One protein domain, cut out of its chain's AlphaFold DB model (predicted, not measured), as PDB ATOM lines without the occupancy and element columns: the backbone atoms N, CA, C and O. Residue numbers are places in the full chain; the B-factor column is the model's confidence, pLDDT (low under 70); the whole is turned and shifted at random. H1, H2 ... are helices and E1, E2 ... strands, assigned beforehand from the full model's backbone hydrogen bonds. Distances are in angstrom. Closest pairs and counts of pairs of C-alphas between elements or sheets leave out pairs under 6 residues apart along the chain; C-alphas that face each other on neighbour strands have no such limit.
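This is residues 9 to 71 and 95 to 128 of the 219 residues of an uncharacterized protein of Phycomyces blakesleeanus (strain ATCC 8743b / DSM 1359 / FGSC 10004 / NBRC 33097 / NRRL 1555) (UniProt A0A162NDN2). Two parts lie at opposite ends of a loose model: a small lobe of two short parallel strands, E1 and E2, with H1 beside them, and one long straight helix, H4, whose residues 118 to 127 stick out with Met 128. Between them, loops and two short helices, H2 and H3, make a thin middle. The printed part has 97 residues, in the order E1 H1 E2 H2 H3 H4, and is mostly helix. It is loose, with a radius of gyration of the C-alphas of 17.6 A and spans of 52 by 41 by 29 A.

E1, residues 9 to 11, and E2, residues 32 to 35, are parallel neighbours at 18 degrees; N 34 and O 9 are 2.8 A apart and N 11 and O 34 3.0 A, within hydrogen-bond range. With H1, residues 20 to 28, they form a strand-helix-strand unit, two parallel strands with a helix between them in the chain, and its crossover is right-handed. The closest C-alphas of H1 and E2, those of Thr 26 and His 33, are 6.7 A apart. H1 is apart from H2, residues 45 to 48, H3, residues 60 to 65, and H4, residues 95 to 127. H2 and H3 touch, the closest C-alphas being those of Ser 47 and Phe 61, 5.3 A. H3 and H4 only just touch, with 3 pairs of C-alphas within 8 A, through residues 102 to 106 of H4 alone; the closest, Leu 63 and Arg 106, are 6.3 A apart. They run opposite ways at a shallow tilt of 34.8 degrees, only just short of steep. In H1, H3 and H4 every O i to N i+4 pair is within hydrogen-bond range; H2 is too short for one.

E1 begins at C-alpha 9 (-51.273, 49.354, 102.463). E2 is 10.0 A long, H1 12.5 A and H3 8.3 A. H4 runs 47.2 A, from C-alpha 95 (-52.639, 24.399, 99.612) to C-alpha 127 (-14.260, 49.096, 87.745).

The two C-alphas farthest apart, those of Ile 21 and Ala 126, are 54.2 A apart. Residues 72 to 94 are not printed, and C-alphas 71 and 95 are 22.3 A apart across that cut. The link from H2 to H3, 11 residues, is long. The mean pLDDT of the printed part is 86.2; residues 39 to 48, of which 45 to 48 belong to H2, are under 70.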
ATOM      1  N   ILE A   9     -50.817  49.539 103.846       87.44
ATOM      2  CA  ILE A   9     -51.273  49.354 102.463       87.44
ATOM      3  C   ILE A   9     -50.748  50.524 101.634       87.44
ATOM      4  O   ILE A   9     -50.935  51.676 102.009       87.44
ATOM      5  N   LEU A  10     -50.097  50.234 100.509       86.00
ATOM      6  CA  LEU A  10     -49.628  51.237  99.552       86.00
ATOM      7  C   LEU A  10     -50.431  51.103  98.256       86.00
ATOM      8  O   LEU A  10     -50.392  50.045  97.630       86.00
ATOM      9  N   THR A  11     -51.131  52.159  97.844       86.00
ATOM     10  CA  THR A  11     -51.880  52.190  96.574       86.00
ATOM     11  C   THR A  11     -51.568  53.446  95.776       86.00
ATOM     12  O   THR A  11     -50.932  54.378  96.264       86.00
ATOM     13  N   ASP A  12     -52.031  53.480  94.534       82.94
ATOM     14  CA  ASP A  12     -52.072  54.696  93.737       82.94
ATOM     15  C   ASP A  12     -53.150  55.678  94.234       82.94
ATOM     16  O   ASP A  12     -53.994  55.348  95.074       82.94
ATOM     17  N   CYS A  13     -53.123  56.901  93.696       81.00
ATOM     18  CA  CYS A  13     -54.125  57.946  93.943       81.00
ATOM     19  C   CYS A  13     -55.421  57.725  93.138       81.00
ATOM     20  O   CYS A  13     -56.041  58.678  92.671       81.00
ATOM     21  N   GLY A  14     -55.816  56.470  92.911       80.31
ATOM     22  CA  GLY A  14     -57.054  56.148  92.210       80.31
ATOM     23  C   GLY A  14     -58.285  56.546  93.031       80.31
ATOM     24  O   GLY A  14     -58.292  56.427  94.258       80.31
ATOM     25  N   ALA A  15     -59.362  56.962  92.357       83.31
ATOM     26  CA  ALA A  15     -60.589  57.444  93.005       83.31
ATOM     27  C   ALA A  15     -61.180  56.451  94.029       83.31
ATOM     28  O   ALA A  15     -61.683  56.862  95.072       83.31
ATOM     29  N   ASN A  16     -61.057  55.144  93.770       86.00
ATOM     30  CA  ASN A  16     -61.543  54.092  94.668       86.00
ATOM     31  C   ASN A  16     -60.767  54.031  95.992       86.00
ATOM     32  O   ASN A  16     -61.362  53.807  97.043       86.00
ATOM     33  N   PHE A  17     -59.451  54.253  95.954       83.75
ATOM     34  CA  PHE A  17     -58.595  54.202  97.140       83.75
ATOM     35  C   PHE A  17     -58.601  55.523  97.916       83.75
ATOM     36  O   PHE A  17     -58.373  55.529  99.118       83.75
ATOM     37  N   MET A  18     -58.919  56.638  97.257       81.75
ATOM     38  CA  MET A  18     -59.078  57.943  97.911       81.75
ATOM     39  C   MET A  18     -60.454  58.139  98.565       81.75
ATOM     40  O   MET A  18     -60.692  59.147  99.232       81.75
ATOM     41  N   PHE A  19     -61.389  57.209  98.367       90.19
ATOM     42  CA  PHE A  19     -62.762  57.380  98.820       90.19
ATOM     43  C   PHE A  19     -62.894  57.301 100.351       90.19
ATOM     44  O   PHE A  19     -62.244  56.494 101.017       90.19
ATOM     45  N   LYS A  20     -63.816  58.089 100.923       88.94
ATOM     46  CA  LYS A  20     -64.029  58.177 102.384       88.94
ATOM     47  C   LYS A  20     -64.368  56.829 103.032       88.94
ATOM     48  O   LYS A  20     -63.957  56.589 104.163       88.94
ATOM     49  N   ILE A  21     -65.079  55.944 102.323       91.50
ATOM     50  CA  ILE A  21     -65.383  54.592 102.828       91.50
ATOM     51  C   ILE A  21     -64.099  53.777 103.008       91.50
ATOM     52  O   ILE A  21     -63.948  53.109 104.026       91.50
ATOM     53  N   PHE A  22     -63.160  53.853 102.062       89.25
ATOM     54  CA  PHE A  22     -61.904  53.110 102.152       89.25
ATOM     55  C   PHE A  22     -61.032  53.618 103.307       89.25
ATOM     56  O   PHE A  22     -60.474  52.827 104.069       89.25
ATOM     57  N   LEU A  23     -60.995  54.937 103.512       87.44
ATOM     58  CA  LEU A  23     -60.324  55.540 104.664       87.44
ATOM     59  C   LEU A  23     -60.957  55.097 105.994       87.44
ATOM     60  O   LEU A  23     -60.257  54.736 106.935       87.44
ATOM     61  N   HIS A  24     -62.290  55.082 106.077       91.19
ATOM     62  CA  HIS A  24     -62.986  54.609 107.274       91.19
ATOM     63  C   HIS A  24     -62.670  53.137 107.567       91.19
ATOM     64  O   HIS A  24     -62.376  52.785 108.707       91.19
ATOM     65  N   TYR A  25     -62.673  52.299 106.530       92.06
ATOM     66  CA  TYR A  25     -62.327  50.889 106.640       92.06
ATOM     67  C   TYR A  25     -60.896  50.695 107.151       92.06
ATOM     68  O   TYR A  25     -60.709  50.037 108.169       92.06
ATOM     69  N   THR A  26     -59.901  51.321 106.509       90.00
ATOM     70  CA  THR A  26     -58.480  51.221 106.901       90.00
ATOM     71  C   THR A  26     -58.228  51.690 108.336       90.00
ATOM     72  O   THR A  26     -57.476  51.045 109.066       90.00
ATOM     73  N   ASN A  27     -58.940  52.723 108.794       89.69
ATOM     74  CA  ASN A  27     -58.895  53.168 110.188       89.69
ATOM     75  C   ASN A  27     -59.456  52.124 111.171       89.69
ATOM     76  O   ASN A  27     -58.877  51.926 112.239       89.69
ATOM     77  N   GLN A  28     -60.546  51.429 110.825       90.12
ATOM     78  CA  GLN A  28     -61.113  50.372 111.676       90.12
ATOM     79  C   GLN A  28     -60.176  49.169 111.808       90.12
ATOM     80  O   GLN A  28     -60.008  48.634 112.904       90.12
ATOM     81  N   ILE A  29     -59.536  48.766 110.708       89.62
ATOM     82  CA  ILE A  29     -58.567  47.661 110.706       89.62
ATOM     83  C   ILE A  29     -57.179  48.076 111.223       89.62
ATOM     84  O   ILE A  29     -56.287  47.234 111.291       89.62
ATOM     85  N   LYS A  30     -57.009  49.343 111.639       90.62
ATOM     86  CA  LYS A  30     -55.755  49.937 112.137       90.62
ATOM     87  C   LYS A  30     -54.592  49.801 111.150       90.62
ATOM     88  O   LYS A  30     -53.457  49.563 111.547       90.62
ATOM     89  N   VAL A  31     -54.886  49.963 109.865       91.62
ATOM     90  CA  VAL A  31     -53.902  49.842 108.789       91.62
ATOM     91  C   VAL A  31     -53.551  51.212 108.246       91.62
ATOM     92  O   VAL A  31     -54.425  51.991 107.871       91.62
ATOM     93  N   HIS A  32     -52.254  51.499 108.143       89.62
ATOM     94  CA  HIS A  32     -51.801  52.760 107.571       89.62
ATOM     95  C   HIS A  32     -51.874  52.719 106.048       89.62
ATOM     96  O   HIS A  32     -51.095  52.028 105.384       89.62
ATOM     97  N   HIS A  33     -52.790  53.501 105.487       89.38
ATOM     98  CA  HIS A  33     -52.898  53.679 104.049       89.38
ATOM     99  C   HIS A  33     -51.930  54.764 103.563       89.38
ATOM    100  O   HIS A  33     -51.968  55.904 104.021       89.38
ATOM    101  N   LYS A  34     -51.027  54.394 102.654       87.62
ATOM    102  CA  LYS A  34     -50.079  55.289 101.986       87.62
ATOM    103  C   LYS A  34     -50.406  55.366 100.500       87.62
ATOM    104  O   LYS A  34     -50.785  54.370  99.885       87.62
ATOM    105  N   PHE A  35     -50.172  56.535  99.920       83.50
ATOM    106  CA  PHE A  35     -50.363  56.783  98.497       83.50
ATOM    107  C   PHE A  35     -49.020  56.905  97.781       83.50
ATOM    108  O   PHE A  35     -48.038  57.391  98.347       83.50
ATOM    109  N   THR A  36     -48.969  56.468  96.526       82.62
ATOM    110  CA  THR A  36     -47.872  56.822  95.621       82.62
ATOM    111  C   THR A  36     -48.017  58.270  95.155       82.62
ATOM    112  O   THR A  36     -49.097  58.845  95.235       82.62
ATOM    113  N   SER A  37     -46.961  58.866  94.598       77.56
ATOM    114  CA  SER A  37     -47.122  60.119  93.853       77.56
ATOM    115  C   SER A  37     -48.063  59.921  92.658       77.56
ATOM    116  O   SER A  37     -48.146  58.826  92.082       77.56
ATOM    117  N   ALA A  38     -48.789  60.980  92.295       71.31
ATOM    118  CA  ALA A  38     -49.690  60.961  91.149       71.31
ATOM    119  C   ALA A  38     -48.925  60.590  89.864       71.31
ATOM    120  O   ALA A  38     -47.789  61.017  89.662       71.31
ATOM    121  N   PHE A  39     -49.543  59.764  89.013       64.31
ATOM    122  CA  PHE A  39     -49.001  59.305  87.722       64.31
ATOM    123  C   PHE A  39     -47.655  58.554  87.764       64.31
ATOM    124  O   PHE A  39     -47.052  58.303  86.722       64.31
ATOM    125  N   HIS A  40     -47.192  58.106  88.935       63.59
ATOM    126  CA  HIS A  40     -45.925  57.384  89.061       63.59
ATOM    127  C   HIS A  40     -46.131  55.870  89.253       63.59
ATOM    128  O   HIS A  40     -45.921  55.312  90.334       63.59
ATOM    129  N   LEU A  41     -46.486  55.164  88.166       60.22
ATOM    130  CA  LEU A  41     -46.706  53.702  88.173       60.22
ATOM    131  C   LEU A  41     -45.482  52.896  88.638       60.22
ATOM    132  O   LEU A  41     -45.610  51.755  89.084       60.22
ATOM    133  N   ARG A  42     -44.280  53.480  88.560       64.19
ATOM    134  CA  ARG A  42     -43.040  52.841  89.016       64.19
ATOM    135  C   ARG A  42     -43.074  52.510  90.509       64.19
ATOM    136  O   ARG A  42     -42.516  51.484  90.893       64.19
ATOM    137  N   THR A  43     -43.769  53.300  91.326       63.69
ATOM    138  CA  THR A  43     -43.847  53.068  92.776       63.69
ATOM    139  C   THR A  43     -44.669  51.818  93.108       63.69
ATOM    140  O   THR A  43     -44.270  51.048  93.976       63.69
ATOM    141  N   ASN A  44     -45.744  51.544  92.356       68.25
ATOM    142  CA  ASN A  44     -46.539  50.315  92.494       68.25
ATOM    143  C   ASN A  44     -46.109  49.197  91.516       68.25
ATOM    144  O   ASN A  44     -46.766  48.166  91.379       68.25
ATOM    145  N   SER A  45     -44.976  49.371  90.826       67.06
ATOM    146  CA  SER A  45     -44.534  48.448  89.770       67.06
ATOM    147  C   SER A  45     -44.329  47.019  90.258       67.06
ATOM    148  O   SER A  45     -44.484  46.085  89.478       67.06
ATOM    149  N   LYS A  46     -44.034  46.833  91.547       66.19
ATOM    150  CA  LYS A  46     -43.909  45.511  92.163       66.19
ATOM    151  C   LYS A  46     -45.217  44.711  92.089       66.19
ATOM    152  O   LYS A  46     -45.165  43.517  91.822       66.19
ATOM    153  N   SER A  47     -46.370  45.367  92.251       64.81
ATOM    154  CA  SER A  47     -47.686  44.726  92.130       64.81
ATOM    155  C   SER A  47     -48.170  44.619  90.684       64.81
ATOM    156  O   SER A  47     -49.045  43.811  90.408       64.81
ATOM    157  N   CYS A  48     -47.656  45.425  89.754       69.44
ATOM    158  CA  CYS A  48     -48.110  45.410  88.357       69.44
ATOM    159  C   CYS A  48     -47.196  44.585  87.435       69.44
ATOM    160  O   CYS A  48     -47.567  44.267  86.306       69.44
ATOM    161  N   ARG A  49     -45.978  44.244  87.878       80.69
ATOM    162  CA  ARG A  49     -45.004  43.520  87.058       80.69
ATOM    163  C   ARG A  49     -45.283  42.020  87.085       80.69
ATOM    164  O   ARG A  49     -44.946  41.316  88.031       80.69
ATOM    165  N   ILE A  50     -45.860  41.561  85.981       82.69
ATOM    166  CA  ILE A  50     -46.255  40.171  85.731       82.69
ATOM    167  C   ILE A  50     -45.082  39.326  85.216       82.69
ATOM    168  O   ILE A  50     -44.977  38.147  85.547       82.69
ATOM    169  N   HIS A  51     -44.158  39.927  84.469       86.94
ATOM    170  CA  HIS A  51     -43.012  39.221  83.898       86.94
ATOM    171  C   HIS A  51     -41.985  38.804  84.958       86.94
ATOM    172  O   HIS A  51     -41.752  39.517  85.938       86.94
ATOM    173  N   LYS A  52     -41.344  37.654  84.722       89.94
ATOM    174  CA  LYS A  52     -40.231  37.160  85.537       89.94
ATOM    175  C   LYS A  52     -39.059  38.135  85.454       89.94
ATOM    176  O   LYS A  52     -38.707  38.593  84.369       89.94
ATOM    177  N   HIS A  53     -38.474  38.463  86.599       89.56
ATOM    178  CA  HIS A  53     -37.272  39.285  86.646       89.56
ATOM    179  C   HIS A  53     -36.033  38.398  86.484       89.56
ATOM    180  O   HIS A  53     -35.978  37.316  87.062       89.56
ATOM    181  N   SER A  54     -35.039  38.844  85.714       90.69
ATOM    182  CA  SER A  54     -33.854  38.037  85.382       90.69
ATOM    183  C   SER A  54     -33.061  37.604  86.617       90.69
ATOM    184  O   SER A  54     -32.647  36.457  86.693       90.69
ATOM    185  N   THR A  55     -32.899  38.493  87.603       90.62
ATOM    186  CA  THR A  55     -32.138  38.200  88.831       90.62
ATOM    187  C   THR A  55     -32.841  37.211  89.755       90.62
ATOM    188  O   THR A  55     -32.190  36.350  90.323       90.62
ATOM    189  N   THR A  56     -34.156  37.340  89.943       90.06
ATOM    190  CA  THR A  56     -34.893  36.507  90.909       90.06
ATOM    191  C   THR A  56     -35.479  35.258  90.268       90.06
ATOM    192  O   THR A  56     -35.926  34.376  90.986       90.06
ATOM    193  N   GLY A  57     -35.597  35.198  88.939       90.50
ATOM    194  CA  GLY A  57     -36.271  34.115  88.209       90.50
ATOM    195  C   GLY A  57     -37.798  34.082  88.378       90.50
ATOM    196  O   GLY A  57     -38.505  33.469  87.575       90.50
ATOM    197  N   PHE A  58     -38.332  34.784  89.377       91.00
ATOM    198  CA  PHE A  58     -39.755  34.860  89.687       91.00
ATOM    199  C   PHE A  58     -40.373  36.195  89.270       91.00
ATOM    200  O   PHE A  58     -39.708  37.225  89.131       91.00
ATOM    201  N   SER A  59     -41.690  36.169  89.072       90.25
ATOM    202  CA  SER A  59     -42.490  37.374  88.869       90.25
ATOM    203  C   SER A  59     -42.678  38.109  90.202       90.25
ATOM    204  O   SER A  59     -43.073  37.468  91.181       90.25
ATOM    205  N   PRO A  60     -42.465  39.436  90.269       89.12
ATOM    206  CA  PRO A  60     -42.789  40.222  91.460       89.12
ATOM    207  C   PRO A  60     -44.247  40.051  91.904       89.12
ATOM    208  O   PRO A  60     -44.505  39.911  93.098       89.12
ATOM    209  N   PHE A  61     -45.180  39.959  90.948       85.69
ATOM    210  CA  PHE A  61     -46.584  39.658  91.230       85.69
ATOM    211  C   PHE A  61     -46.745  38.313  91.947       85.69
ATOM    212  O   PHE A  61     -47.459  38.231  92.939       85.69
ATOM    213  N   PHE A  62     -46.056  37.266  91.484       88.56
ATOM    214  CA  PHE A  62     -46.118  35.944  92.113       88.56
ATOM    215  C   PHE A  62     -45.595  35.971  93.555       88.56
ATOM    216  O   PHE A  62     -46.260  35.460  94.454       88.56
ATOM    217  N   LEU A  63     -44.453  36.624  93.792       88.81
ATOM    218  CA  LEU A  63     -43.851  36.715  95.126       88.81
ATOM    219  C   LEU A  63     -44.730  37.499  96.113       88.81
ATOM    220  O   LEU A  63     -44.816  37.125  97.283       88.81
ATOM    221  N   ILE A  64     -45.402  38.557  95.652       85.75
ATOM    222  CA  ILE A  64     -46.244  39.427  96.489       85.75
ATOM    223  C   ILE A  64     -47.644  38.840  96.645       85.75
ATOM    224  O   ILE A  64     -48.084  38.529  97.751       85.75
ATOM    225  N   CYS A  65     -48.347  38.656  95.531       82.06
ATOM    226  CA  CYS A  65     -49.748  38.254  95.511       82.06
ATOM    227  C   CYS A  65     -49.942  36.751  95.726       82.06
ATOM    228  O   CYS A  65     -51.084  36.301  95.810       82.06
ATOM    229  N   SER A  66     -48.854  35.976  95.847       81.38
ATOM    230  CA  SER A  66     -48.898  34.538  96.153       81.38
ATOM    231  C   SER A  66     -49.768  33.765  95.157       81.38
ATOM    232  O   SER A  66     -50.463  32.821  95.522       81.38
ATOM    233  N   ARG A  67     -49.828  34.259  93.914       82.38
ATOM    234  CA  ARG A  67     -50.643  33.744  92.815       82.38
ATOM    235  C   ARG A  67     -49.949  34.032  91.502       82.38
ATOM    236  O   ARG A  67     -49.393  35.111  91.309       82.38
ATOM    237  N   THR A  68     -50.034  33.088  90.577       82.00
ATOM    238  CA  THR A  68     -49.584  33.320  89.207       82.00
ATOM    239  C   THR A  68     -50.538  34.318  88.540       82.00
ATOM    240  O   THR A  68     -51.758  34.129  88.628       82.00
ATOM    241  N   PRO A  69     -50.022  35.394  87.920       82.31
ATOM    242  CA  PRO A  69     -50.863  36.350  87.212       82.31
ATOM    243  C   PRO A  69     -51.568  35.648  86.051       82.31
ATOM    244  O   PRO A  69     -50.949  34.856  85.349       82.31
ATOM    245  N   ARG A  70     -52.860  35.933  85.871       80.25
ATOM    246  CA  ARG A  70     -53.649  35.437  84.737       80.25
ATOM    247  C   ARG A  70     -53.797  36.560  83.726       80.25
ATOM    248  O   ARG A  70     -54.301  37.627  84.078       80.25
ATOM    249  N   LEU A  71     -53.342  36.333  82.504       82.81
ATOM    250  CA  LEU A  71     -53.442  37.293  81.414       82.81
ATOM    251  C   LEU A  71     -54.689  37.012  80.565       82.81
ATOM    252  O   LEU A  71     -55.090  35.859  80.432       82.81
ATOM    253  N   ALA A  95     -52.864  23.037  99.135       82.75
ATOM    254  CA  ALA A  95     -52.639  24.399  99.612       82.75
ATOM    255  C   ALA A  95     -51.362  24.539 100.461       82.75
ATOM    256  O   ALA A  95     -50.654  25.543 100.333       82.75
ATOM    257  N   LEU A  96     -51.050  23.555 101.310       86.69
ATOM    258  CA  LEU A  96     -49.825  23.525 102.111       86.69
ATOM    259  C   LEU A  96     -48.587  23.360 101.227       86.69
ATOM    260  O   LEU A  96     -47.623  24.111 101.384       86.69
ATOM    261  N   SER A  97     -48.630  22.437 100.262       87.38
ATOM    262  CA  SER A  97     -47.533  22.234  99.312       87.38
ATOM    263  C   SER A  97     -47.262  23.500  98.489       87.38
ATOM    264  O   SER A  97     -46.112  23.912  98.309       87.38
ATOM    265  N   TYR A  98     -48.327  24.190  98.073       87.25
ATOM    266  CA  TYR A  98     -48.252  25.458  97.364       87.25
ATOM    267  C   TYR A  98     -47.601  26.557  98.212       87.25
ATOM    268  O   TYR A  98     -46.694  27.244  97.738       87.25
ATOM    269  N   LEU A  99     -48.028  26.712  99.473       87.50
ATOM    270  CA  LEU A  99     -47.436  27.679 100.402       87.50
ATOM    271  C   LEU A  99     -45.957  27.407 100.636       87.50
ATOM    272  O   LEU A  99     -45.156  28.336 100.580       87.50
ATOM    273  N   HIS A 100     -45.599  26.146 100.855       91.62
ATOM    274  CA  HIS A 100     -44.217  25.746 101.064       91.62
ATOM    275  C   HIS A 100     -43.340  26.115  99.858       91.62
ATOM    276  O   HIS A 100     -42.290  26.743 100.007       91.62
ATOM    277  N   ASN A 101     -43.804  25.816  98.642       90.88
ATOM    278  CA  ASN A 101     -43.092  26.173  97.414       90.88
ATOM    279  C   ASN A 101     -42.967  27.691  97.226       90.88
ATOM    280  O   ASN A 101     -41.932  28.179  96.775       90.88
ATOM    281  N   LEU A 102     -44.000  28.452  97.591       89.94
ATOM    282  CA  LEU A 102     -43.966  29.912  97.562       89.94
ATOM    283  C   LEU A 102     -42.953  30.485  98.560       89.94
ATOM    284  O   LEU A 102     -42.253  31.441  98.234       89.94
ATOM    285  N   TRP A 103     -42.890  29.932  99.771       90.69
ATOM    286  CA  TRP A 103     -41.938  30.363 100.794       90.69
ATOM    287  C   TRP A 103     -40.511  30.128 100.327       90.69
ATOM    288  O   TRP A 103     -39.718  31.065 100.317       90.69
ATOM    289  N   LYS A 104     -40.238  28.926  99.815       94.50
ATOM    290  CA  LYS A 104     -38.953  28.601  99.203       94.50
ATOM    291  C   LYS A 104     -38.601  29.568  98.070       94.50
ATOM    292  O   LYS A 104     -37.498  30.091  98.034       94.50
ATOM    293  N   ALA A 105     -39.556  29.892  97.197       93.44
ATOM    294  CA  ALA A 105     -39.334  30.856  96.119       93.44
ATOM    295  C   ALA A 105     -38.997  32.274  96.622       93.44
ATOM    296  O   ALA A 105     -38.249  32.994  95.960       93.44
ATOM    297  N   ARG A 106     -39.545  32.699  97.770       92.94
ATOM    298  CA  ARG A 106     -39.200  33.986  98.399       92.94
ATOM    299  C   ARG A 106     -37.798  33.959  98.988       92.94
ATOM    300  O   ARG A 106     -37.031  34.872  98.707       92.94
ATOM    301  N   GLU A 107     -37.474  32.911  99.734       95.12
ATOM    302  CA  GLU A 107     -36.147  32.716 100.320       95.12
ATOM    303  C   GLU A 107     -35.073  32.667  99.227       95.12
ATOM    304  O   GLU A 107     -34.109  33.431  99.263       95.12
ATOM    305  N   ASP A 108     -35.306  31.875  98.179       95.19
ATOM    306  CA  ASP A 108     -34.443  31.824  97.005       95.19
ATOM    307  C   ASP A 108     -34.287  33.228  96.401       95.19
ATOM    308  O   ASP A 108     -33.169  33.694  96.196       95.19
ATOM    309  N   ALA A 109     -35.388  33.944  96.137       93.06
ATOM    310  CA  ALA A 109     -35.337  35.285  95.552       93.06
ATOM    311  C   ALA A 109     -34.528  36.281  96.402       93.06
ATOM    312  O   ALA A 109     -33.807  37.108  95.837       93.06
ATOM    313  N   GLU A 110     -34.623  36.207  97.729       93.38
ATOM    314  CA  GLU A 110     -33.823  37.019  98.649       93.38
ATOM    315  C   GLU A 110     -32.334  36.684  98.540       93.38
ATOM    316  O   GLU A 110     -31.514  37.589  98.354       93.38
ATOM    317  N   ILE A 111     -31.986  35.394  98.546       95.12
ATOM    318  CA  ILE A 111     -30.609  34.917  98.363       95.12
ATOM    319  C   ILE A 111     -30.052  35.378  97.008       95.12
ATOM    320  O   ILE A 111     -28.929  35.887  96.937       95.12
ATOM    321  N   TRP A 112     -30.825  35.271  95.923       94.31
ATOM    322  CA  TRP A 112     -30.407  35.704  94.586       94.31
ATOM    323  C   TRP A 112     -30.195  37.218  94.498       94.31
ATOM    324  O   TRP A 112     -29.194  37.673  93.946       94.31
ATOM    325  N   VAL A 113     -31.098  38.026  95.064       92.81
ATOM    326  CA  VAL A 113     -30.925  39.489  95.108       92.81
ATOM    327  C   VAL A 113     -29.686  39.855  95.915       92.81
ATOM    328  O   VAL A 113     -28.898  40.692  95.471       92.81
ATOM    329  N   PHE A 114     -29.488  39.210  97.061       95.56
ATOM    330  CA  PHE A 114     -28.337  39.448  97.918       95.56
ATOM    331  C   PHE A 114     -27.027  39.106  97.201       95.56
ATOM    332  O   PHE A 114     -26.153  39.961  97.058       95.56
ATOM    333  N   THR A 115     -26.909  37.895  96.663       95.62
ATOM    334  CA  THR A 115     -25.714  37.446  95.934       95.62
ATOM    335  C   THR A 115     -25.428  38.306  94.702       95.62
ATOM    336  O   THR A 115     -24.284  38.726  94.512       95.62
ATOM    337  N   ASN A 116     -26.448  38.659  93.914       94.88
ATOM    338  CA  ASN A 116     -26.300  39.559  92.770       94.88
ATOM    339  C   ASN A 116     -25.862  40.967  93.199       94.88
ATOM    340  O   ASN A 116     -25.034  41.582  92.532       94.88
ATOM    341  N   SER A 117     -26.371  41.478  94.326       93.00
ATOM    342  CA  SER A 117     -25.946  42.775  94.866       93.00
ATOM    343  C   SER A 117     -24.475  42.764  95.290       93.00
ATOM    344  O   SER A 117     -23.749  43.714  95.005       93.00
ATOM    345  N   LEU A 118     -24.001  41.661  95.881       96.38
ATOM    346  CA  LEU A 118     -22.600  41.484  96.260       96.38
ATOM    347  C   LEU A 118     -21.683  41.373  95.044       96.38
ATOM    348  O   LEU A 118     -20.613  41.979  95.026       96.38
ATOM    349  N   GLN A 119     -22.080  40.602  94.029       94.50
ATOM    350  CA  GLN A 119     -21.331  40.499  92.775       94.50
ATOM    351  C   GLN A 119     -21.279  41.846  92.055       94.50
ATOM    352  O   GLN A 119     -20.206  42.266  91.631       94.50
ATOM    353  N   GLY A 120     -22.416  42.544  91.988       93.62
ATOM    354  CA  GLY A 120     -22.507  43.895  91.450       93.62
ATOM    355  C   GLY A 120     -21.573  44.846  92.188       93.62
ATOM    356  O   GLY A 120     -20.776  45.515  91.544       93.62
ATOM    357  N   LYS A 121     -21.595  44.839  93.526       94.62
ATOM    358  CA  LYS A 121     -20.679  45.636  94.346       94.62
ATOM    359  C   LYS A 121     -19.219  45.324  94.019       94.62
ATOM    360  O   LYS A 121     -18.495  46.229  93.653       94.62
ATOM    361  N   LYS A 122     -18.799  44.055  94.046       95.06
ATOM    362  CA  LYS A 122     -17.410  43.668  93.723       95.06
ATOM    363  C   LYS A 122     -16.980  44.117  92.328       95.06
ATOM    364  O   LYS A 122     -15.861  44.583  92.150       95.06
ATOM    365  N   HIS A 123     -17.855  43.944  91.339       94.88
ATOM    366  CA  HIS A 123     -17.578  44.354  89.969       94.88
ATOM    367  C   HIS A 123     -17.418  45.870  89.874       94.88
ATOM    368  O   HIS A 123     -16.423  46.347  89.334       94.88
ATOM    369  N   TRP A 124     -18.366  46.624  90.430       89.38
ATOM    370  CA  TRP A 124     -18.319  48.079  90.401       89.38
ATOM    371  C   TRP A 124     -17.171  48.630  91.239       89.38
ATOM    372  O   TRP A 124     -16.484  49.506  90.747       89.38
ATOM    373  N   ASP A 125     -16.870  48.070  92.407       91.31
ATOM    374  CA  ASP A 125     -15.716  48.462  93.226       91.31
ATOM    375  C   ASP A 125     -14.388  48.260  92.465       91.31
ATOM    376  O   ASP A 125     -13.467  49.057  92.612       91.31
ATOM    377  N   ALA A 126     -14.285  47.229  91.614       92.00
ATOM    378  CA  ALA A 126     -13.102  46.987  90.782       92.00
ATOM    379  C   ALA A 126     -13.026  47.891  89.536       92.00
ATOM    380  O   ALA A 126     -11.933  48.221  89.076       92.00
ATOM    381  N   VAL A 127     -14.174  48.259  88.957       92.94
ATOM    382  CA  VAL A 127     -14.260  49.096  87.745       92.94
ATOM    383  C   VAL A 127     -14.209  50.591  88.077       92.94
ATOM    384  O   VAL A 127     -13.692  51.386  87.288       92.94
ATOM    385  N   MET A 128     -14.764  50.991  89.219       86.44
ATOM    386  CA  MET A 128     -14.905  52.386  89.611       86.44
ATOM    387  C   MET A 128     -13.551  52.978  89.973       86.44
ATOM    388  O   MET A 128     -12.801  52.459  90.796       86.44
TER     389      MET A 128